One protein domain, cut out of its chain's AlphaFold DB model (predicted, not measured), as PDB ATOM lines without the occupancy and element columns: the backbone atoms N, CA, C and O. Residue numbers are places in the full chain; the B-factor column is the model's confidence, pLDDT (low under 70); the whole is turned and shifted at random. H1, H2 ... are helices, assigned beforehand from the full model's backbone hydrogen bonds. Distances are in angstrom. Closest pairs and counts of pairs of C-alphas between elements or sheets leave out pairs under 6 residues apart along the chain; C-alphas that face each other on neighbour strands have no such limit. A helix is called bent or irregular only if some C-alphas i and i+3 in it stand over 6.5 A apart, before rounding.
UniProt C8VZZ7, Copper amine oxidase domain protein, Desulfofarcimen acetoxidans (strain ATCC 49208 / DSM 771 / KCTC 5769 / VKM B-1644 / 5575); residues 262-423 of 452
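AT A GLANCE: This is residues 262 to 423 of the 452 residues of the protein "Copper amine oxidase domain protein" of Desulfofarcimen acetoxidans (strain ATCC 49208 / DSM 771 / KCTC 5769 / VKM B-1644 / 5575) (UniProt C8VZZ7). With little regular structure, three mostly crossed helices, H2, H3 and H4, pack together; bent H1 begins beside H2 and reaches away with its arm H1b. The printed part has 162 residues, 62 in H1 to H4, with no named strand: all helix. It is compact, radius of gyration of the C-alphas 15.6 A, spanning 45 by 39 by 26 A.

IN THESE COORDINATES: Find C-alpha 270 at (-2.031, 12.283, -28.426), where H1, residues 270 to 291, begins. Assigned as one helix by its hydrogen bonds, it is bent, with C-alphas 279 and 282 6.9 A apart; its arms are H1a, 270 to 279, and H1b, 282 to 291. Next come H2, 301 to 313, 18.5 A, H3, 317 to 327, and H4, 382 to 397, 22.5 A, ending at (-1.888, 33.993, -33.229).

HOW THE PARTS SIT: H2 touches H3, closest C-alphas Gly 310 and Gly 317, 4.3 A, and H4, Gly 310 and Ile 390, 6.2 A. H2 touches H1a with its residues 303 to 307 alone, closest C-alphas Ala 270 and Ala 303, 5.1 A. H1b is apart from H2, H3 and H4. In H1a, H1b, H2, H3 and H4 every O i to N i+4 pair is within hydrogen-bond range.

THE WHOLE: The printed part has no cut; link H3 to H4 is long, 54 residues. No printed residue is under 70 in pLDDT.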
ATOM      1  N   ILE A 262      -6.347  29.401 -33.028       98.50
ATOM      2  CA  ILE A 262      -5.012  28.774 -32.989       98.50
ATOM      3  C   ILE A 262      -4.574  28.567 -31.533       98.50
ATOM      4  O   ILE A 262      -4.099  27.491 -31.165       98.50
ATOM      5  N   MET A 263      -4.801  29.583 -30.695       98.31
ATOM      6  CA  MET A 263      -4.621  29.479 -29.248       98.31
ATOM      7  C   MET A 263      -5.718  28.605 -28.628       98.31
ATOM      8  O   MET A 263      -6.881  28.683 -29.026       98.31
ATOM      9  N   GLY A 264      -5.377  27.827 -27.609       96.75
ATOM     10  CA  GLY A 264      -6.312  27.032 -26.818       96.75
ATOM     11  C   GLY A 264      -5.763  25.658 -26.460       96.75
ATOM     12  O   GLY A 264      -4.730  25.228 -26.964       96.75
ATOM     13  N   GLU A 265      -6.490  24.956 -25.596       96.19
ATOM     14  CA  GLU A 265      -6.175  23.568 -25.255       96.19
ATOM     15  C   GLU A 265      -6.457  22.630 -26.443       96.19
ATOM     16  O   GLU A 265      -7.407  22.866 -27.202       96.19
ATOM     17  N   PRO A 266      -5.674  21.554 -26.617       97.06
ATOM     18  CA  PRO A 266      -5.959  20.557 -27.637       97.06
ATOM     19  C   PRO A 266      -7.301  19.862 -27.372       97.06
ATOM     20  O   PRO A 266      -7.674  19.609 -26.223       97.06
ATOM     21  N   ILE A 267      -8.032  19.545 -28.440       96.94
ATOM     22  CA  ILE A 267      -9.306  18.814 -28.364       96.94
ATOM     23  C   ILE A 267      -9.052  17.319 -28.565       96.94
ATOM     24  O   ILE A 267      -9.604  16.501 -27.829       96.94
ATOM     25  N   ALA A 268      -8.204  16.957 -29.531       97.75
ATOM     26  CA  ALA A 268      -7.750  15.584 -29.708       97.75
ATOM     27  C   ALA A 268      -6.594  15.262 -28.749       97.75
ATOM     28  O   ALA A 268      -5.669  16.049 -28.550       97.75
ATOM     29  N   THR A 269      -6.618  14.061 -28.180       97.81
ATOM     30  CA  THR A 269      -5.515  13.529 -27.368       97.81
ATOM     31  C   THR A 269      -4.376  13.004 -28.248       97.81
ATOM     32  O   THR A 269      -4.604  12.566 -29.374       97.81
ATOM     33  N   ALA A 270      -3.151  12.912 -27.712       98.31
ATOM     34  CA  ALA A 270      -2.031  12.283 -28.426       98.31
ATOM     35  C   ALA A 270      -2.360  10.849 -28.889       98.31
ATOM     36  O   ALA A 270      -2.004  10.443 -29.992       98.31
ATOM     37  N   LYS A 271      -3.114  10.086 -28.082       98.25
ATOM     38  CA  LYS A 271      -3.582   8.739 -28.444       98.25
ATOM     39  C   LYS A 271      -4.497   8.751 -29.673       98.25
ATOM     40  O   LYS A 271      -4.364   7.887 -30.534       98.25
ATOM     41  N   GLN A 272      -5.414   9.710 -29.755       98.19
ATOM     42  CA  GLN A 272      -6.285   9.892 -30.918       98.19
ATOM     43  C   GLN A 272      -5.483  10.230 -32.180       98.19
ATOM     44  O   GLN A 272      -5.687   9.596 -33.213       98.19
ATOM     45  N   LEU A 273      -4.508  11.139 -32.076       98.62
ATOM     46  CA  LEU A 273      -3.620  11.491 -33.190       98.62
ATOM     47  C   LEU A 273      -2.825  10.275 -33.695       98.62
ATOM     48  O   LEU A 273      -2.800  10.009 -34.896       98.62
ATOM     49  N   LYS A 274      -2.239   9.485 -32.783       98.38
ATOM     50  CA  LYS A 274      -1.520   8.242 -33.125       98.38
ATOM     51  C   LYS A 274      -2.428   7.237 -33.826       98.38
ATOM     52  O   LYS A 274      -2.075   6.714 -34.879       98.38
ATOM     53  N   ASN A 275      -3.620   6.999 -33.276       97.94
ATOM     54  CA  ASN A 275      -4.597   6.083 -33.866       97.94
ATOM     55  C   ASN A 275      -5.000   6.509 -35.284       97.94
ATOM     56  O   ASN A 275      -5.103   5.659 -36.170       97.94
ATOM     57  N   TRP A 276      -5.202   7.810 -35.501       97.94
ATOM     58  CA  TRP A 276      -5.514   8.360 -36.816       97.94
ATOM     59  C   TRP A 276      -4.399   8.101 -37.826       97.94
ATOM     60  O   TRP A 276      -4.661   7.513 -38.876       97.94
ATOM     61  N   ILE A 277      -3.149   8.443 -37.499       97.81
ATOM     62  CA  ILE A 277      -2.029   8.202 -38.418       97.81
ATOM     63  C   ILE A 277      -1.846   6.708 -38.683       97.81
ATOM     64  O   ILE A 277      -1.743   6.306 -39.842       97.81
ATOM     65  N   ASN A 278      -1.901   5.867 -37.649       96.50
ATOM     66  CA  ASN A 278      -1.769   4.416 -37.793       96.50
ATOM     67  C   ASN A 278      -2.847   3.808 -38.704       96.50
ATOM     68  O   ASN A 278      -2.569   2.862 -39.443       96.50
ATOM     69  N   LYS A 279      -4.059   4.374 -38.714       96.88
ATOM     70  CA  LYS A 279      -5.132   3.979 -39.638       96.88
ATOM     71  C   LYS A 279      -4.835   4.370 -41.093       96.88
ATOM     72  O   LYS A 279      -5.222   3.640 -42.004       96.88
ATOM     73  N   GLU A 280      -4.129   5.475 -41.316       96.56
ATOM     74  CA  GLU A 280      -3.743   5.958 -42.648       96.56
ATOM     75  C   GLU A 280      -2.491   5.262 -43.214       96.56
ATOM     76  O   GLU A 280      -2.360   5.117 -44.436       96.56
ATOM     77  N   MET A 281      -1.589   4.776 -42.350       95.25
ATOM     78  CA  MET A 281      -0.312   4.163 -42.753       95.25
ATOM     79  C   MET A 281      -0.444   3.061 -43.823       95.25
ATOM     80  O   MET A 281       0.317   3.106 -44.795       95.25
ATOM     81  N   PRO A 282      -1.403   2.107 -43.759       96.81
ATOM     82  CA  PRO A 282      -1.550   1.087 -44.801       96.81
ATOM     83  C   PRO A 282      -1.799   1.674 -46.195       96.81
ATOM     84  O   PRO A 282      -1.172   1.255 -47.172       96.81
ATOM     85  N   ARG A 283      -2.671   2.686 -46.298       96.62
ATOM     86  CA  ARG A 283      -2.984   3.367 -47.564       96.62
ATOM     87  C   ARG A 283      -1.751   4.079 -48.119       96.62
ATOM     88  O   ARG A 283      -1.494   4.032 -49.323       96.62
ATOM     89  N   ILE A 284      -0.984   4.724 -47.245       96.44
ATOM     90  CA  ILE A 284       0.214   5.488 -47.613       96.44
ATOM     91  C   ILE A 284       1.332   4.551 -48.074       96.44
ATOM     92  O   ILE A 284       1.943   4.803 -49.113       96.44
ATOM     93  N   LYS A 285       1.527   3.422 -47.389       96.50
ATOM     94  CA  LYS A 285       2.498   2.388 -47.769       96.50
ATOM     95  C   LYS A 285       2.200   1.794 -49.147       96.50
ATOM     96  O   LYS A 285       3.107   1.659 -49.966       96.50
ATOM     97  N   ILE A 286       0.926   1.518 -49.440       96.69
ATOM     98  CA  ILE A 286       0.489   1.075 -50.776       96.69
ATOM     99  C   ILE A 286       0.777   2.156 -51.827       96.69
ATOM    100  O   ILE A 286       1.310   1.857 -52.896       96.69
ATOM    101  N   LYS A 287       0.470   3.426 -51.534       94.44
ATOM    102  CA  LYS A 287       0.739   4.546 -52.452       94.44
ATOM    103  C   LYS A 287       2.236   4.702 -52.749       94.44
ATOM    104  O   LYS A 287       2.600   4.907 -53.909       94.44
ATOM    105  N   ALA A 288       3.095   4.600 -51.736       93.62
ATOM    106  CA  ALA A 288       4.546   4.664 -51.899       93.62
ATOM    107  C   ALA A 288       5.057   3.516 -52.785       93.62
ATOM    108  O   ALA A 288       5.735   3.771 -53.780       93.62
ATOM    109  N   ALA A 289       4.619   2.279 -52.515       94.88
ATOM    110  CA  ALA A 289       4.966   1.112 -53.328       94.88
ATOM    111  C   ALA A 289       4.547   1.274 -54.801       94.88
ATOM    112  O   ALA A 289       5.348   1.036 -55.702       94.88
ATOM    113  N   ASN A 290       3.327   1.759 -55.053       94.69
ATOM    114  CA  ASN A 290       2.809   1.957 -56.412       94.69
ATOM    115  C   ASN A 290       3.530   3.067 -57.191       94.69
ATOM    116  O   ASN A 290       3.511   3.068 -58.418       94.69
ATOM    117  N   THR A 291       4.130   4.030 -56.493       92.25
ATOM    118  CA  THR A 291       4.837   5.161 -57.114       92.25
ATOM    119  C   THR A 291       6.353   4.982 -57.130       92.25
ATOM    120  O   THR A 291       7.051   5.835 -57.674       92.25
ATOM    121  N   GLY A 292       6.873   3.904 -56.531       91.69
ATOM    122  CA  GLY A 292       8.309   3.683 -56.353       91.69
ATOM    123  C   GLY A 292       8.987   4.708 -55.437       91.69
ATOM    124  O   GLY A 292      10.213   4.798 -55.430       91.69
ATOM    125  N   LYS A 293       8.214   5.507 -54.690       89.38
ATOM    126  CA  LYS A 293       8.750   6.503 -53.756       89.38
ATOM    127  C   LYS A 293       9.181   5.831 -52.454       89.38
ATOM    128  O   LYS A 293       8.591   4.836 -52.035       89.38
ATOM    129  N   ALA A 294      10.194   6.408 -51.808       91.44
ATOM    130  CA  ALA A 294      10.580   6.012 -50.460       91.44
ATOM    131  C   ALA A 294       9.391   6.163 -49.501       91.44
ATOM    132  O   ALA A 294       8.584   7.083 -49.637       91.44
ATOM    133  N   PHE A 295       9.299   5.239 -48.550       95.44
ATOM    134  CA  PHE A 295       8.304   5.257 -47.489       95.44
ATOM    135  C   PHE A 295       9.009   5.493 -46.157       95.44
ATOM    136  O   PHE A 295      10.010   4.832 -45.865       95.44
ATOM    137  N   TYR A 296       8.468   6.409 -45.365       94.81
ATOM    138  CA  TYR A 296       8.983   6.759 -44.050       94.81
ATOM    139  C   TYR A 296       7.948   6.371 -42.996       94.81
ATOM    140  O   TYR A 296       6.787   6.765 -43.086       94.81
ATOM    141  N   GLU A 297       8.364   5.572 -42.013       94.81
ATOM    142  CA  GLU A 297       7.507   5.232 -40.877       94.81
ATOM    143  C   GLU A 297       7.263   6.478 -40.016       94.81
ATOM    144  O   GLU A 297       8.139   7.330 -39.855       94.81
ATOM    145  N   PHE A 298       6.061   6.576 -39.456       95.44
ATOM    146  CA  PHE A 298       5.701   7.647 -38.537       95.44
ATOM    147  C   PHE A 298       6.344   7.425 -37.158       95.44
ATOM    148  O   PHE A 298       6.175   6.366 -36.558       95.44
ATOM    149  N   ASP A 299       7.036   8.440 -36.631       96.19
ATOM    150  CA  ASP A 299       7.471   8.453 -35.231       96.19
ATOM    151  C   ASP A 299       6.318   8.911 -34.328       96.19
ATOM    152  O   ASP A 299       5.987  10.098 -34.261       96.19
ATOM    153  N   GLU A 300       5.720   7.964 -33.602       95.38
ATOM    154  CA  GLU A 300       4.594   8.232 -32.703       95.38
ATOM    155  C   GLU A 300       4.897   9.295 -31.637       95.38
ATOM    156  O   GLU A 300       3.961   9.947 -31.162       95.38
ATOM    157  N   LYS A 301       6.172   9.526 -31.289       97.50
ATOM    158  CA  LYS A 301       6.562  10.566 -30.322       97.50
ATOM    159  C   LYS A 301       6.160  11.965 -30.776       97.50
ATOM    160  O   LYS A 301       5.889  12.813 -29.933       97.50
ATOM    161  N   LEU A 302       6.067  12.211 -32.085       98.50
ATOM    162  CA  LEU A 302       5.661  13.515 -32.612       98.50
ATOM    163  C   LEU A 302       4.268  13.919 -32.117       98.50
ATOM    164  O   LEU A 302       4.047  15.088 -31.815       98.50
ATOM    165  N   ALA A 303       3.341  12.968 -31.978       98.69
ATOM    166  CA  ALA A 303       2.013  13.268 -31.450       98.69
ATOM    167  C   ALA A 303       2.065  13.741 -29.989       98.69
ATOM    168  O   ALA A 303       1.324  14.647 -29.620       98.69
ATOM    169  N   ASP A 304       2.945  13.160 -29.168       98.75
ATOM    170  CA  ASP A 304       3.132  13.603 -27.783       98.75
ATOM    171  C   ASP A 304       3.803  14.983 -27.746       98.75
ATOM    172  O   ASP A 304       3.298  15.888 -27.084       98.75
ATOM    173  N   LEU A 305       4.866  15.185 -28.536       98.81
ATOM    174  CA  LEU A 305       5.590  16.457 -28.619       98.81
ATOM    175  C   LEU A 305       4.678  17.623 -29.001       98.81
ATOM    176  O   LEU A 305       4.710  18.664 -28.349       98.81
ATOM    177  N   TYR A 306       3.835  17.455 -30.021       98.88
ATOM    178  CA  TYR A 306       2.906  18.505 -30.440       98.88
ATOM    179  C   TYR A 306       1.920  18.883 -29.330       98.88
ATOM    180  O   TYR A 306       1.669  20.069 -29.115       98.88
ATOM    181  N   ILE A 307       1.395  17.897 -28.595       98.81
ATOM    182  CA  ILE A 307       0.477  18.137 -27.476       98.81
ATOM    183  C   ILE A 307       1.199  18.825 -26.312       98.81
ATOM    184  O   ILE A 307       0.705  19.823 -25.784       98.81
ATOM    185  N   GLU A 308       2.370  18.326 -25.919       98.69
ATOM    186  CA  GLU A 308       3.125  18.838 -24.776       98.69
ATOM    187  C   GLU A 308       3.681  20.242 -25.022       98.69
ATOM    188  O   GLU A 308       3.519  21.131 -24.183       98.69
ATOM    189  N   ILE A 309       4.312  20.460 -26.177       98.81
ATOM    190  CA  ILE A 309       4.881  21.758 -26.547       98.81
ATOM    191  C   ILE A 309       3.753  22.748 -26.829       98.81
ATOM    192  O   ILE A 309       3.773  23.847 -26.275       98.81
ATOM    193  N   GLY A 310       2.729  22.358 -27.598       98.75
ATOM    194  CA  GLY A 310       1.565  23.208 -27.860       98.75
ATOM    195  C   GLY A 310       0.952  23.744 -26.567       98.75
ATOM    196  O   GLY A 310       0.786  24.957 -26.418       98.75
ATOM    197  N   LYS A 311       0.754  22.874 -25.568       98.44
ATOM    198  CA  LYS A 311       0.237  23.263 -24.251       98.44
ATOM    199  C   LYS A 311       1.096  24.317 -23.543       98.44
ATOM    200  O   LYS A 311       0.538  25.235 -22.948       98.44
ATOM    201  N   LYS A 312       2.432  24.238 -23.615       98.38
ATOM    202  CA  LYS A 312       3.324  25.247 -23.001       98.38
ATOM    203  C   LYS A 312       3.108  26.642 -23.597       98.38
ATOM    204  O   LYS A 312       3.118  27.624 -22.860       98.38
ATOM    205  N   TYR A 313       2.878  26.721 -24.907       98.44
ATOM    206  CA  TYR A 313       2.621  27.977 -25.624       98.44
ATOM    207  C   TYR A 313       1.143  28.398 -25.618       98.44
ATOM    208  O   TYR A 313       0.821  29.494 -26.073       98.44
ATOM    209  N   GLY A 314       0.240  27.547 -25.119       98.25
ATOM    210  CA  GLY A 314      -1.205  27.746 -25.238       98.25
ATOM    211  C   GLY A 314      -1.707  27.632 -26.681       98.25
ATOM    212  O   GLY A 314      -2.690  28.282 -27.024       98.25
ATOM    213  N   ILE A 315      -1.027  26.852 -27.523       98.69
ATOM    214  CA  ILE A 315      -1.386  26.556 -28.916       98.69
ATOM    215  C   ILE A 315      -2.058  25.183 -28.977       98.69
ATOM    216  O   ILE A 315      -1.607  24.234 -28.328       98.69
ATOM    217  N   ARG A 316      -3.092  25.049 -29.815       98.69
ATOM    218  CA  ARG A 316      -3.764  23.767 -30.073       98.69
ATOM    219  C   ARG A 316      -2.840  22.807 -30.823       98.69
ATOM    220  O   ARG A 316      -2.807  22.766 -32.054       98.69
ATOM    221  N   GLY A 317      -2.056  22.053 -30.054       98.75
ATOM    222  CA  GLY A 317      -1.038  21.133 -30.559       98.75
ATOM    223  C   GLY A 317      -1.584  20.034 -31.472       98.75
ATOM    224  O   GLY A 317      -0.908  19.607 -32.399       98.75
ATOM    225  N   ASP A 318      -2.830  19.619 -31.272       98.75
ATOM    226  CA  ASP A 318      -3.524  18.645 -32.115       98.75
ATOM    227  C   ASP A 318      -3.802  19.148 -33.539       98.75
ATOM    228  O   ASP A 318      -3.623  18.406 -34.507       98.75
ATOM    229  N   LEU A 319      -4.191  20.414 -33.689       98.69
ATOM    230  CA  LEU A 319      -4.349  21.044 -35.002       98.69
ATOM    231  C   LEU A 319      -2.996  21.366 -35.639       98.69
ATOM    232  O   LEU A 319      -2.836  21.161 -36.841       98.69
ATOM    233  N   ALA A 320      -1.999  21.772 -34.847       98.88
ATOM    234  CA  ALA A 320      -0.629  21.942 -35.334       98.88
ATOM    235  C   ALA A 320      -0.048  20.611 -35.850       98.88
ATOM    236  O   ALA A 320       0.604  20.575 -36.894       98.88
ATOM    237  N   PHE A 321      -0.353  19.496 -35.181       98.88
ATOM    238  CA  PHE A 321      -0.010  18.154 -35.645       98.88
ATOM    239  C   PHE A 321      -0.712  17.808 -36.965       98.88
ATOM    240  O   PHE A 321      -0.084  17.279 -37.885       98.88
ATOM    241  N   ALA A 322      -2.005  18.120 -37.099       98.75
ATOM    242  CA  ALA A 322      -2.735  17.917 -38.350       98.75
ATOM    243  C   ALA A 322      -2.166  18.780 -39.491       98.75
ATOM    244  O   ALA A 322      -2.047  18.310 -40.624       98.75
ATOM    245  N   GLN A 323      -1.746  20.009 -39.184       98.75
ATOM    246  CA  GLN A 323      -1.101  20.904 -40.138       98.75
ATOM    247  C   GLN A 323       0.223  20.317 -40.598       98.75
ATOM    248  O   GLN A 323       0.446  20.167 -41.793       98.75
ATOM    249  N   ALA A 324       1.050  19.872 -39.662       98.69
ATOM    250  CA  ALA A 324       2.308  19.221 -39.969       98.69
ATOM    251  C   ALA A 324       2.126  17.911 -40.763       98.69
ATOM    252  O   ALA A 324       2.871  17.637 -41.704       98.69
ATOM    253  N   THR A 325       1.070  17.143 -40.475       98.38
ATOM    254  CA  THR A 325       0.673  15.970 -41.272       98.38
ATOM    255  C   THR A 325       0.346  16.372 -42.713       98.38
ATOM    256  O   THR A 325       0.777  15.705 -43.652       98.38
ATOM    257  N   LYS A 326      -0.380  17.476 -42.917       96.69
ATOM    258  CA  LYS A 326      -0.692  18.009 -44.249       96.69
ATOM    259  C   LYS A 326       0.559  18.502 -44.985       96.69
ATOM    260  O   LYS A 326       0.780  18.094 -46.124       96.69
ATOM    261  N   GLU A 327       1.386  19.320 -44.337       95.50
ATOM    262  CA  GLU A 327       2.596  19.923 -44.923       95.50
ATOM    263  C   GLU A 327       3.641  18.877 -45.331       95.50
ATOM    264  O   GLU A 327       4.290  18.986 -46.369       95.50
ATOM    265  N   THR A 328       3.773  17.812 -44.544       96.31
ATOM    266  CA  THR A 328       4.737  16.735 -44.808       96.31
ATOM    267  C   THR A 328       4.154  15.589 -45.629       96.31
ATOM    268  O   THR A 328       4.830  14.581 -45.840       96.31
ATOM    269  N   ALA A 329       2.907  15.707 -46.094       95.44
ATOM    270  CA  ALA A 329       2.180  14.641 -46.779       95.44
ATOM    271  C   ALA A 329       2.202  13.312 -45.996       95.44
ATOM    272  O   ALA A 329       2.584  12.272 -46.532       95.44
ATOM    273  N   TYR A 330       1.768  13.356 -44.735       96.50
ATOM    274  CA  TYR A 330       1.797  12.256 -43.767       96.50
ATOM    275  C   TYR A 330       3.218  11.770 -43.456       96.50
ATOM    276  O   TYR A 330       3.497  10.569 -43.507       96.50
ATOM    277  N   TRP A 331       4.123  12.708 -43.164       96.62
ATOM    278  CA  TRP A 331       5.526  12.435 -42.821       96.62
ATOM    279  C   TRP A 331       6.331  11.780 -43.945       96.62
ATOM    280  O   TRP A 331       7.390  11.211 -43.706       96.62
ATOM    281  N   GLN A 332       5.839  11.865 -45.186       95.75
ATOM    282  CA  GLN A 332       6.502  11.299 -46.361       95.75
ATOM    283  C   GLN A 332       7.386  12.310 -47.102       95.75
ATOM    284  O   GLN A 332       8.157  11.908 -47.969       95.75
ATOM    285  N   PHE A 333       7.272  13.603 -46.777       93.06
ATOM    286  CA  PHE A 333       8.116  14.690 -47.283       93.06
ATOM    287  C   PHE A 333       8.215  14.699 -48.813       93.06
ATOM    288  O   PHE A 333       9.286  14.613 -49.405       93.06
ATOM    289  N   THR A 334       7.067  14.786 -49.489       88.12
ATOM    290  CA  THR A 334       7.017  14.701 -50.958       88.12
ATOM    291  C   THR A 334       7.443  15.982 -51.684       88.12
ATOM    292  O   THR A 334       7.414  15.998 -52.913       88.12
ATOM    293  N   GLY A 335       7.764  17.048 -50.944       87.44
ATOM    294  CA  GLY A 335       8.206  18.344 -51.463       87.44
ATOM    295  C   GLY A 335       9.721  18.547 -51.359       87.44
ATOM    296  O   GLY A 335      10.490  17.588 -51.336       87.44
ATOM    297  N   SER A 336      10.154  19.808 -51.297       90.00
ATOM    298  CA  SER A 336      11.583  20.158 -51.259       90.00
ATOM    299  C   SER A 336      12.236  19.924 -49.893       90.00
ATOM    300  O   SER A 336      13.426  19.621 -49.832       90.00
ATOM    301  N   VAL A 337      11.470  20.034 -48.803       94.50
ATOM    302  CA  VAL A 337      11.936  19.729 -47.440       94.50
ATOM    303  C   VAL A 337      12.039  18.219 -47.254       94.50
ATOM    304  O   VAL A 337      11.132  17.490 -47.644       94.50
ATOM    305  N   GLN A 338      13.132  17.765 -46.646       95.19
ATOM    306  CA  GLN A 338      13.480  16.360 -46.462       95.19
ATOM    307  C   GLN A 338      13.268  15.885 -45.011       95.19
ATOM    308  O   GLN A 338      13.398  16.688 -44.083       95.19
ATOM    309  N   PRO A 339      13.042  14.574 -44.779       95.94
ATOM    310  CA  PRO A 339      12.744  14.042 -43.446       95.94
ATOM    311  C   PRO A 339      13.804  14.341 -42.380       95.94
ATOM    312  O   PRO A 339      13.465  14.626 -41.235       95.94
ATOM    313  N   TYR A 340      15.091  14.324 -42.750       96.69
ATOM    314  CA  TYR A 340      16.192  14.559 -41.807       96.69
ATOM    315  C   TYR A 340      16.207  15.982 -41.228       96.69
ATOM    316  O   TYR A 340      16.899  16.230 -40.245       96.69
ATOM    317  N   GLN A 341      15.480  16.923 -41.840       98.38
ATOM    318  CA  GLN A 341      15.490  18.325 -41.434       98.38
ATOM    319  C   GLN A 341      14.651  18.595 -40.184       98.38
ATOM    320  O   GLN A 341      14.711  19.708 -39.671       98.38
ATOM    321  N   ASN A 342      13.826  17.635 -39.737       98.56
ATOM    322  CA  ASN A 342      12.824  17.831 -38.678       98.56
ATOM    323  C   ASN A 342      11.955  19.087 -38.905       98.56
ATOM    324  O   ASN A 342      11.485  19.722 -37.972       98.56
ATOM    325  N   ASN A 343      11.754  19.486 -40.162       98.50
ATOM    326  CA  ASN A 343      11.034  20.699 -40.521       98.50
ATOM    327  C   ASN A 343       9.619  20.332 -40.969       98.50
ATOM    328  O   ASN A 343       9.357  20.036 -42.133       98.50
ATOM    329  N   TYR A 344       8.710  20.313 -40.003       98.44
ATOM    330  CA  TYR A 344       7.379  19.737 -40.169       98.44
ATOM    331  C   TYR A 344       6.342  20.686 -40.769       98.44
ATOM    332  O   TYR A 344       5.213  20.278 -41.012       98.44
ATOM    333  N   CYS A 345       6.704  21.947 -40.994       96.50
ATOM    334  CA  CYS A 345       5.772  22.976 -41.448       96.50
ATOM    335  C   CYS A 345       6.327  23.846 -42.585       96.50
ATOM    336  O   CYS A 345       5.775  24.894 -42.905       96.50
ATOM    337  N   GLY A 346       7.429  23.406 -43.203       95.06
ATOM    338  CA  GLY A 346       8.022  24.083 -44.354       95.06
ATOM    339  C   GLY A 346       8.707  25.408 -44.014       95.06
ATOM    340  O   GLY A 346       8.830  26.271 -44.884       95.06
ATOM    341  N   LEU A 347       9.170  25.596 -42.773       94.75
ATOM    342  CA  LEU A 347       9.827  26.834 -42.356       94.75
ATOM    343  C   LEU A 347      11.020  27.145 -43.261       94.75
ATOM    344  O   LEU A 347      11.917  26.321 -43.442       94.75
ATOM    345  N   TRP A 348      11.013  28.354 -43.823       90.31
ATOM    346  CA  TRP A 348      12.026  28.851 -44.759       90.31
ATOM    347  C   TRP A 348      12.096  28.108 -46.110       90.31
ATOM    348  O   TRP A 348      13.017  28.323 -46.891       90.31
ATOM    349  N   ALA A 349      11.131  27.248 -46.446       88.12
ATOM    350  CA  ALA A 349      11.077  26.578 -47.749       88.12
ATOM    351  C   ALA A 349      10.489  27.503 -48.838       88.12
ATOM    352  O   ALA A 349       9.467  27.209 -49.452       88.12
ATOM    353  N   ILE A 350      11.138  28.644 -49.084       78.75
ATOM    354  CA  ILE A 350      10.637  29.755 -49.920       78.75
ATOM    355  C   ILE A 350      10.857  29.563 -51.434       78.75
ATOM    356  O   ILE A 350      11.092  30.518 -52.168       78.75
ATOM    357  N   GLY A 351      10.836  28.318 -51.912       74.88
ATOM    358  CA  GLY A 351      10.993  28.000 -53.338       74.88
ATOM    359  C   GLY A 351      12.413  28.145 -53.898       74.88
ATOM    360  O   GLY A 351      12.620  27.887 -55.070       74.88
ATOM    361  N   SER A 352      13.407  28.493 -53.082       80.12
ATOM    362  CA  SER A 352      14.822  28.535 -53.481       80.12
ATOM    363  C   SER A 352      15.665  27.717 -52.505       80.12
ATOM    364  O   SER A 352      15.313  27.678 -51.321       80.12
ATOM    365  N   PRO A 353      16.732  27.038 -52.959       89.50
ATOM    366  CA  PRO A 353      17.657  26.397 -52.044       89.50
ATOM    367  C   PRO A 353      18.461  27.457 -51.291       89.50
ATOM    368  O   PRO A 353      18.799  28.508 -51.839       89.50
ATOM    369  N   ASN A 354      18.798  27.148 -50.048       90.94
ATOM    370  CA  ASN A 354      19.581  28.009 -49.181       90.94
ATOM    371  C   ASN A 354      21.024  28.159 -49.697       90.94
ATOM    372  O   ASN A 354      21.597  27.232 -50.287       90.94
ATOM    373  N   THR A 355      21.645  29.303 -49.429       94.38
ATOM    374  CA  THR A 355      23.081  29.549 -49.603       94.38
ATOM    375  C   THR A 355      23.903  28.915 -48.481       94.38
ATOM    376  O   THR A 355      25.074  28.600 -48.706       94.38
ATOM    377  N   GLY A 356      23.286  28.665 -47.318       91.75
ATOM    378  CA  GLY A 356      23.946  28.234 -46.084       91.75
ATOM    379  C   GLY A 356      24.409  29.400 -45.203       91.75
ATOM    380  O   GLY A 356      24.983  29.163 -44.145       91.75
ATOM    381  N   GLU A 357      24.172  30.640 -45.636       93.19
ATOM    382  CA  GLU A 357      24.555  31.879 -44.942       93.19
ATOM    383  C   GLU A 357      23.325  32.681 -44.482       93.19
ATOM    384  O   GLU A 357      23.432  33.845 -44.096       93.19
ATOM    385  N   GLU A 358      22.135  32.082 -44.541       94.00
ATOM    386  CA  GLU A 358      20.904  32.709 -44.080       94.00
ATOM    387  C   GLU A 358      21.001  33.107 -42.605       94.00
ATOM    388  O   GLU A 358      21.449  32.347 -41.742       94.00
ATOM    389  N   SER A 359      20.510  34.308 -42.303       95.56
ATOM    390  CA  SER A 359      20.385  34.764 -40.925       95.56
ATOM    391  C   SER A 359      19.403  33.880 -40.158       95.56
ATOM    392  O   SER A 359      18.251  33.710 -40.560       95.56
ATOM    393  N   LEU A 360      19.834  33.395 -38.993       95.88
ATOM    394  CA  LEU A 360      18.965  32.722 -38.024       95.88
ATOM    395  C   LEU A 360      18.032  33.693 -37.290       95.88
ATOM    396  O   LEU A 360      17.151  33.252 -36.560       95.88
ATOM    397  N   ASN A 361      18.217  35.008 -37.460       96.12
ATOM    398  CA  ASN A 361      17.373  36.055 -36.869       96.12
ATOM    399  C   ASN A 361      17.180  35.905 -35.350       96.12
ATOM    400  O   ASN A 361      16.104  36.157 -34.814       96.12
ATOM    401  N   GLY A 362      18.245  35.485 -34.660       96.31
ATOM    402  CA  GLY A 362      18.256  35.263 -33.216       96.31
ATOM    403  C   GLY A 362      17.860  33.853 -32.774       96.31
ATOM    404  O   GLY A 362      17.912  33.590 -31.575       96.31
ATOM    405  N   ALA A 363      17.487  32.955 -33.692       97.94
ATOM    406  CA  ALA A 363      17.240  31.559 -33.350       97.94
ATOM    407  C   ALA A 363      18.523  30.845 -32.888       97.94
ATOM    408  O   ALA A 363      19.626  31.168 -33.340       97.94
ATOM    409  N   ASP A 364      18.371  29.882 -31.977       98.25
ATOM    410  CA  ASP A 364      19.488  29.183 -31.339       98.25
ATOM    411  C   ASP A 364      20.341  28.412 -32.359       98.25
ATOM    412  O   ASP A 364      19.877  27.487 -33.032       98.25
ATOM    413  N   THR A 365      21.621  28.777 -32.437       97.06
ATOM    414  CA  THR A 365      22.587  28.246 -33.410       97.06
ATOM    415  C   THR A 365      22.923  26.770 -33.209       97.06
ATOM    416  O   THR A 365      23.482  26.151 -34.110       97.06
ATOM    417  N   ASN A 366      22.639  26.197 -32.036       97.75
ATOM    418  CA  ASN A 366      22.844  24.769 -31.780       97.75
ATOM    419  C   ASN A 366      21.635  23.932 -32.213       97.75
ATOM    420  O   ASN A 366      21.762  22.719 -32.368       97.75
ATOM    421  N   GLN A 367      20.468  24.561 -32.378       98.38
ATOM    422  CA  GLN A 367      19.212  23.881 -32.694       98.38
ATOM    423  C   GLN A 367      18.753  24.106 -34.129       98.38
ATOM    424  O   GLN A 367      18.044  23.257 -34.669       98.38
ATOM    425  N   VAL A 368      19.146  25.220 -34.745       98.44
ATOM    426  CA  VAL A 368      18.682  25.629 -36.070       98.44
ATOM    427  C   VAL A 368      19.877  25.923 -36.960       98.44
ATOM    428  O   VAL A 368      20.810  26.624 -36.573       98.44
ATOM    429  N   SER A 369      19.843  25.397 -38.178       98.19
ATOM    430  CA  SER A 369      20.872  25.663 -39.178       98.19
ATOM    431  C   SER A 369      20.293  25.719 -40.587       98.19
ATOM    432  O   SER A 369      19.175  25.268 -40.855       98.19
ATOM    433  N   PHE A 370      21.093  26.262 -41.497       97.94
ATOM    434  CA  PHE A 370      20.855  26.236 -42.931       97.94
ATOM    435  C   PHE A 370      22.043  25.569 -43.617       97.94
ATOM    436  O   PHE A 370      23.185  25.700 -43.181       97.94
ATOM    437  N   ALA A 371      21.777  24.838 -44.695       96.94
ATOM    438  CA  ALA A 371      22.813  24.179 -45.478       96.94
ATOM    439  C   ALA A 371      22.693  24.568 -46.947       96.94
ATOM    440  O   ALA A 371      21.599  24.579 -47.514       96.94
ATOM    441  N   LYS A 372      23.838  24.850 -47.573       97.38
ATOM    442  CA  LYS A 372      23.910  25.201 -48.990       97.38
ATOM    443  C   LYS A 372      23.254  24.125 -49.856       97.38
ATOM    444  O   LYS A 372      23.604  22.951 -49.758       97.38
ATOM    445  N   GLY A 373      22.341  24.529 -50.736       93.19
ATOM    446  CA  GLY A 373      21.627  23.617 -51.633       93.19
ATOM    447  C   GLY A 373      20.417  22.915 -51.006       93.19
ATOM    448  O   GLY A 373      19.715  22.195 -51.713       93.19
ATOM    449  N   VAL A 374      20.147  23.116 -49.713       94.75
ATOM    450  CA  VAL A 374      18.990  22.537 -49.013       94.75
ATOM    451  C   VAL A 374      17.849  23.549 -48.989       94.75
ATOM    452  O   VAL A 374      18.088  24.733 -48.805       94.75
ATOM    453  N   HIS A 375      16.605  23.107 -49.170       95.31
ATOM    454  CA  HIS A 375      15.434  23.974 -49.020       95.31
ATOM    455  C   HIS A 375      14.929  23.956 -47.574       95.31
ATOM    456  O   HIS A 375      14.709  22.886 -47.011       95.31
ATOM    457  N   GLY A 376      14.660  25.131 -46.999       95.62
ATOM    458  CA  GLY A 376      14.103  25.250 -45.650       95.62
ATOM    459  C   GLY A 376      15.128  25.123 -44.524       95.62
ATOM    460  O   GLY A 376      16.278  24.753 -44.746       95.62
ATOM    461  N   ALA A 377      14.705  25.457 -43.307       97.88
ATOM    462  CA  ALA A 377      15.523  25.318 -42.105       97.88
ATOM    463  C   ALA A 377      15.748  23.840 -41.744       97.88
ATOM    464  O   ALA A 377      14.944  22.969 -42.105       97.88
ATOM    465  N   ILE A 378      16.840  23.571 -41.030       98.69
ATOM    466  CA  ILE A 378      17.197  22.264 -40.471       98.69
ATOM    467  C   ILE A 378      17.173  22.387 -38.950       98.69
ATOM    468  O   ILE A 378      17.900  23.210 -38.390       98.69
ATOM    469  N   PHE A 379      16.375  21.549 -38.296       98.75
ATOM    470  CA  PHE A 379      16.272  21.484 -36.844       98.75
ATOM    471  C   PHE A 379      17.005  20.257 -36.307       98.75
ATOM    472  O   PHE A 379      16.814  19.137 -36.791       98.75
ATOM    473  N   ALA A 380      17.846  20.464 -35.295       98.44
ATOM    474  CA  ALA A 380      18.741  19.439 -34.763       98.44
ATOM    475  C   ALA A 380      17.997  18.230 -34.169       98.44
ATOM    476  O   ALA A 380      18.516  17.115 -34.183       98.44
ATOM    477  N   THR A 381      16.781  18.442 -33.660       98.56
ATOM    478  CA  THR A 381      15.954  17.409 -33.027       98.56
ATOM    479  C   THR A 381      14.487  17.517 -33.460       98.56
ATOM    480  O   THR A 381      14.050  18.600 -33.864       98.56
ATOM    481  N   PRO A 382      13.705  16.423 -33.352       98.56
ATOM    482  CA  PRO A 382      12.256  16.471 -33.531       98.56
ATOM    483  C   PRO A 382      11.584  17.516 -32.634       98.56
ATOM    484  O   PRO A 382      10.779  18.303 -33.121       98.56
ATOM    485  N   ASP A 383      11.965  17.583 -31.354       98.50
ATOM    486  CA  ASP A 383      11.468  18.562 -30.383       98.50
ATOM    487  C   ASP A 383      11.672  20.000 -30.875       98.50
ATOM    488  O   ASP A 383      10.724  20.783 -30.894       98.50
ATOM    489  N   ALA A 384      12.879  20.327 -31.359       98.75
ATOM    490  CA  ALA A 384      13.188  21.657 -31.878       98.75
ATOM    491  C   ALA A 384      12.361  22.006 -33.125       98.75
ATOM    492  O   ALA A 384      11.888  23.133 -33.265       98.75
ATOM    493  N   GLY A 385      12.146  21.033 -34.011       98.81
ATOM    494  CA  GLY A 385      11.308  21.195 -35.198       98.81
ATOM    495  C   GLY A 385       9.828  21.411 -34.885       98.81
ATOM    496  O   GLY A 385       9.170  22.266 -35.486       98.81
ATOM    497  N   VAL A 386       9.298  20.653 -33.920       98.88
ATOM    498  CA  VAL A 386       7.930  20.828 -33.413       98.88
ATOM    499  C   VAL A 386       7.789  22.190 -32.739       98.88
ATOM    500  O   VAL A 386       6.843  22.919 -33.029       98.88
ATOM    501  N   GLU A 387       8.731  22.570 -31.879       98.88
ATOM    502  CA  GLU A 387       8.681  23.842 -31.164       98.88
ATOM    503  C   GLU A 387       8.828  25.047 -32.095       98.88
ATOM    504  O   GLU A 387       8.065  25.999 -31.950       98.88
ATOM    505  N   ALA A 388       9.688  24.990 -33.114       98.88
ATOM    506  CA  ALA A 388       9.758  26.029 -34.142       98.88
ATOM    507  C   ALA A 388       8.426  26.185 -34.900       98.88
ATOM    508  O   ALA A 388       7.973  27.306 -35.130       98.88
ATOM    509  N   HIS A 389       7.745  25.080 -35.228       98.88
ATOM    510  CA  HIS A 389       6.398  25.141 -35.804       98.88
ATOM    511  C   HIS A 389       5.410  25.840 -34.849       98.88
ATOM    512  O   HIS A 389       4.682  26.749 -35.257       98.88
ATOM    513  N   ILE A 390       5.410  25.462 -33.569       98.88
ATOM    514  CA  ILE A 390       4.535  26.061 -32.552       98.88
ATOM    515  C   ILE A 390       4.837  27.554 -32.349       98.88
ATOM    516  O   ILE A 390       3.902  28.346 -32.245       98.88
ATOM    517  N   GLN A 391       6.106  27.967 -32.354       98.75
ATOM    518  CA  GLN A 391       6.492  29.380 -32.290       98.75
ATOM    519  C   GLN A 391       6.002  30.159 -33.512       98.75
ATOM    520  O   GLN A 391       5.504  31.275 -33.355       98.75
ATOM    521  N   HIS A 392       6.064  29.565 -34.707       98.50
ATOM    522  CA  HIS A 392       5.547  30.211 -35.911       98.50
ATOM    523  C   HIS A 392       4.034  30.447 -35.807       98.50
ATOM    524  O   HIS A 392       3.549  31.554 -36.044       98.50
ATOM    525  N   LEU A 393       3.280  29.438 -35.359       98.62
ATOM    526  CA  LEU A 393       1.846  29.571 -35.080       98.62
ATOM    527  C   LEU A 393       1.554  30.599 -33.977       98.62
ATOM    528  O   LEU A 393       0.613  31.380 -34.105       98.62
ATOM    529  N   TYR A 394       2.376  30.651 -32.929       98.31
ATOM    530  CA  TYR A 394       2.269  31.652 -31.864       98.31
ATOM    531  C   TYR A 394       2.473  33.082 -32.386       98.31
ATOM    532  O   TYR A 394       1.751  33.991 -31.967       98.31
ATOM    533  N   ALA A 395       3.395  33.280 -33.336       96.94
ATOM    534  CA  ALA A 395       3.591  34.564 -34.006       96.94
ATOM    535  C   ALA A 395       2.362  34.969 -34.833       96.94
ATOM    536  O   ALA A 395       1.948  36.125 -34.791       96.94
ATOM    537  N   TYR A 396       1.722  34.034 -35.543       95.56
ATOM    538  CA  TYR A 396       0.457  34.320 -36.234       95.56
ATOM    539  C   TYR A 396      -0.673  34.662 -35.261       95.56
ATOM    540  O   TYR A 396      -1.430  35.602 -35.510       95.56
ATOM    541  N   ALA A 397      -0.769  33.922 -34.158       96.69
ATOM    542  CA  ALA A 397      -1.888  33.993 -33.229       96.69
ATOM    543  C   ALA A 397      -1.831  35.178 -32.259       96.69
ATOM    544  O   ALA A 397      -2.868  35.601 -31.746       96.69
ATOM    545  N   THR A 398      -0.640  35.712 -31.975       94.50
ATOM    546  CA  THR A 398      -0.460  36.747 -30.951       94.50
ATOM    547  C   THR A 398       0.549  37.807 -31.378       94.50
ATOM    548  O   THR A 398       1.482  37.523 -32.117       94.50
ATOM    549  N   SER A 399       0.408  39.027 -30.854       94.81
ATOM    550  CA  SER A 399       1.420  40.091 -30.959       94.81
ATOM    551  C   SER A 399       2.480  40.041 -29.851       94.81
ATOM    552  O   SER A 399       3.348  40.911 -29.792       94.81
ATOM    553  N   LYS A 400       2.398  39.054 -28.949       94.44
ATOM    554  CA  LYS A 400       3.266  38.951 -27.775       94.44
ATOM    555  C   LYS A 400       4.644  38.437 -28.172       94.44
ATOM    556  O   LYS A 400       4.796  37.679 -29.133       94.44
ATOM    557  N   ASP A 401       5.648  38.823 -27.397       96.12
ATOM    558  CA  ASP A 401       6.948  38.160 -27.445       96.12
ATOM    559  C   ASP A 401       6.815  36.703 -26.987       96.12
ATOM    560  O   ASP A 401       5.816  36.309 -26.363       96.12
ATOM    561  N   LEU A 402       7.816  35.894 -27.334       96.94
ATOM    562  CA  LEU A 402       7.904  34.539 -26.808       96.94
ATOM    563  C   LEU A 402       7.930  34.579 -25.271       96.94
ATOM    564  O   LEU A 402       8.501  35.506 -24.686       96.94
ATOM    565  N   PRO A 403       7.324  33.588 -24.594       96.75
ATOM    566  CA  PRO A 403       7.445  33.461 -23.148       96.75
ATOM    567  C   PRO A 403       8.915  33.459 -22.710       96.75
ATOM    568  O   PRO A 403       9.758  32.881 -23.383       96.75
ATOM    569  N   SER A 404       9.239  34.042 -21.555       97.19
ATOM    570  CA  SER A 404      10.636  34.227 -21.117       97.19
ATOM    571  C   SER A 404      11.431  32.931 -20.900       97.19
ATOM    572  O   SER A 404      12.649  32.974 -20.773       97.19
ATOM    573  N   TRP A 405      10.748  31.790 -20.792       97.12
ATOM    574  CA  TRP A 405      11.361  30.464 -20.689       97.12
ATOM    575  C   TRP A 405      11.680  29.841 -22.055       97.12
ATOM    576  O   TRP A 405      12.397  28.843 -22.105       97.12
ATOM    577  N   ALA A 406      11.118  30.377 -23.139       97.56
ATOM    578  CA  ALA A 406      11.263  29.835 -24.477       97.56
ATOM    579  C   ALA A 406      12.593  30.271 -25.093       97.56
ATOM    580  O   ALA A 406      12.966  31.444 -25.056       97.56
ATOM    581  N   ILE A 407      13.276  29.317 -25.714       97.31
ATOM    582  CA  ILE A 407      14.419  29.585 -26.585       97.31
ATOM    583  C   ILE A 407      13.860  29.845 -27.983       97.31
ATOM    584  O   ILE A 407      13.007  29.090 -28.441       97.31
ATOM    585  N   LEU A 408      14.312  30.893 -28.672       98.44
ATOM    586  CA  LEU A 408      13.869  31.165 -30.040       98.44
ATOM    587  C   LEU A 408      14.407  30.082 -30.991       98.44
ATOM    588  O   LEU A 408      15.617  29.899 -31.104       98.44
ATOM    589  N   LEU A 409      13.503  29.379 -31.671       98.69
ATOM    590  CA  LEU A 409      13.807  28.306 -32.624       98.69
ATOM    591  C   LEU A 409      13.227  28.578 -34.011       98.69
ATOM    592  O   LEU A 409      13.737  28.052 -34.990       98.69
ATOM    593  N   ASP A 410      12.187  29.399 -34.136       98.31
ATOM    594  CA  ASP A 410      11.690  29.826 -35.444       98.31
ATOM    595  C   ASP A 410      12.542  30.989 -36.003       98.31
ATOM    596  O   ASP A 410      12.394  32.128 -35.548       98.31
ATOM    597  N   PRO A 411      13.380  30.776 -37.042       96.62
ATOM    598  CA  PRO A 411      14.182  31.848 -37.637       96.62
ATOM    599  C   PRO A 411      13.330  32.889 -38.383       96.62
ATOM    600  O   PRO A 411      13.852  33.899 -38.859       96.62
ATOM    601  N   ARG A 412      12.018  32.668 -38.528       94.69
ATOM    602  CA  ARG A 412      11.069  33.621 -39.117       94.69
ATOM    603  C   ARG A 412      10.230  34.340 -38.074       94.69
ATOM    604  O   ARG A 412       9.473  35.219 -38.475       94.69
ATOM    605  N   PHE A 413      10.368  34.040 -36.782       94.62
ATOM    606  CA  PHE A 413       9.462  34.547 -35.747       94.62
ATOM    607  C   PHE A 413       9.312  36.073 -35.792       94.62
ATOM    608  O   PHE A 413       8.202  36.601 -35.788       94.62
ATOM    609  N   ILE A 414      10.436  36.785 -35.916       89.31
ATOM    610  CA  ILE A 414      10.466  38.254 -35.966       89.31
ATOM    611  C   ILE A 414      10.027  38.839 -37.318       89.31
ATOM    612  O   ILE A 414       9.777  40.036 -37.413       89.31
ATOM    613  N   LEU A 415       9.965  38.015 -38.367       90.31
ATOM    614  CA  LEU A 415       9.581  38.420 -39.724       90.31
ATOM    615  C   LEU A 415       8.070  38.296 -39.954       90.31
ATOM    616  O   LEU A 415       7.547  38.824 -40.934       90.31
ATOM    617  N   VAL A 416       7.363  37.569 -39.084       89.06
ATOM    618  CA  VAL A 416       5.908  37.429 -39.155       89.06
ATOM    619  C   VAL A 416       5.254  38.744 -38.745       89.06
ATOM    620  O   VAL A 416       5.594  39.332 -37.719       89.06
ATOM    621  N   ASN A 417       4.251  39.183 -39.510       88.81
ATOM    622  CA  ASN A 417       3.333  40.217 -39.041       88.81
ATOM    623  C   ASN A 417       2.510  39.646 -37.875       88.81
ATOM    624  O   ASN A 417       1.551  38.903 -38.090       88.81
ATOM    625  N   ARG A 418       2.954  39.906 -36.643       91.88
ATOM    626  CA  ARG A 418       2.469  39.194 -35.459       91.88
ATOM    627  C   ARG A 418       1.001  39.491 -35.148       91.88
ATOM    628  O   ARG A 418       0.562  40.636 -35.233       91.88
ATOM    629  N   GLY A 419       0.246  38.467 -34.751       90.38
ATOM    630  CA  GLY A 419      -1.196  38.573 -34.486       90.38
ATOM    631  C   GLY A 419      -2.063  38.657 -35.750       90.38
ATOM    632  O   GLY A 419      -3.226  39.042 -35.673       90.38
ATOM    633  N   ALA A 420      -1.505  38.314 -36.913       88.56
ATOM    634  CA  ALA A 420      -2.175  38.359 -38.209       88.56
ATOM    635  C   ALA A 420      -3.350  37.376 -38.382       88.56
ATOM    636  O   ALA A 420      -4.195  37.610 -39.251       88.56
ATOM    637  N   SER A 421      -3.394  36.282 -37.615       90.94
ATOM    638  CA  SER A 421      -4.402  35.221 -37.759       90.94
ATOM    639  C   SER A 421      -4.760  34.628 -36.404       90.94
ATOM    640  O   SER A 421      -3.950  33.939 -35.799       90.94
ATOM    641  N   SER A 422      -5.992  34.831 -35.942       91.75
ATOM    642  CA  SER A 422      -6.455  34.291 -34.656       91.75
ATOM    643  C   SER A 422      -7.028  32.871 -34.750       91.75
ATOM    644  O   SER A 422      -6.955  32.123 -33.773       91.75
ATOM    645  N   THR A 423      -7.579  32.480 -35.905       96.69
ATOM    646  CA  THR A 423      -8.228  31.178 -36.139       96.69
ATOM    647  C   THR A 423      -7.525  30.367 -37.221       96.69
ATOM    648  O   THR A 423      -6.790  30.907 -38.052       96.69
TER     649      THR A 423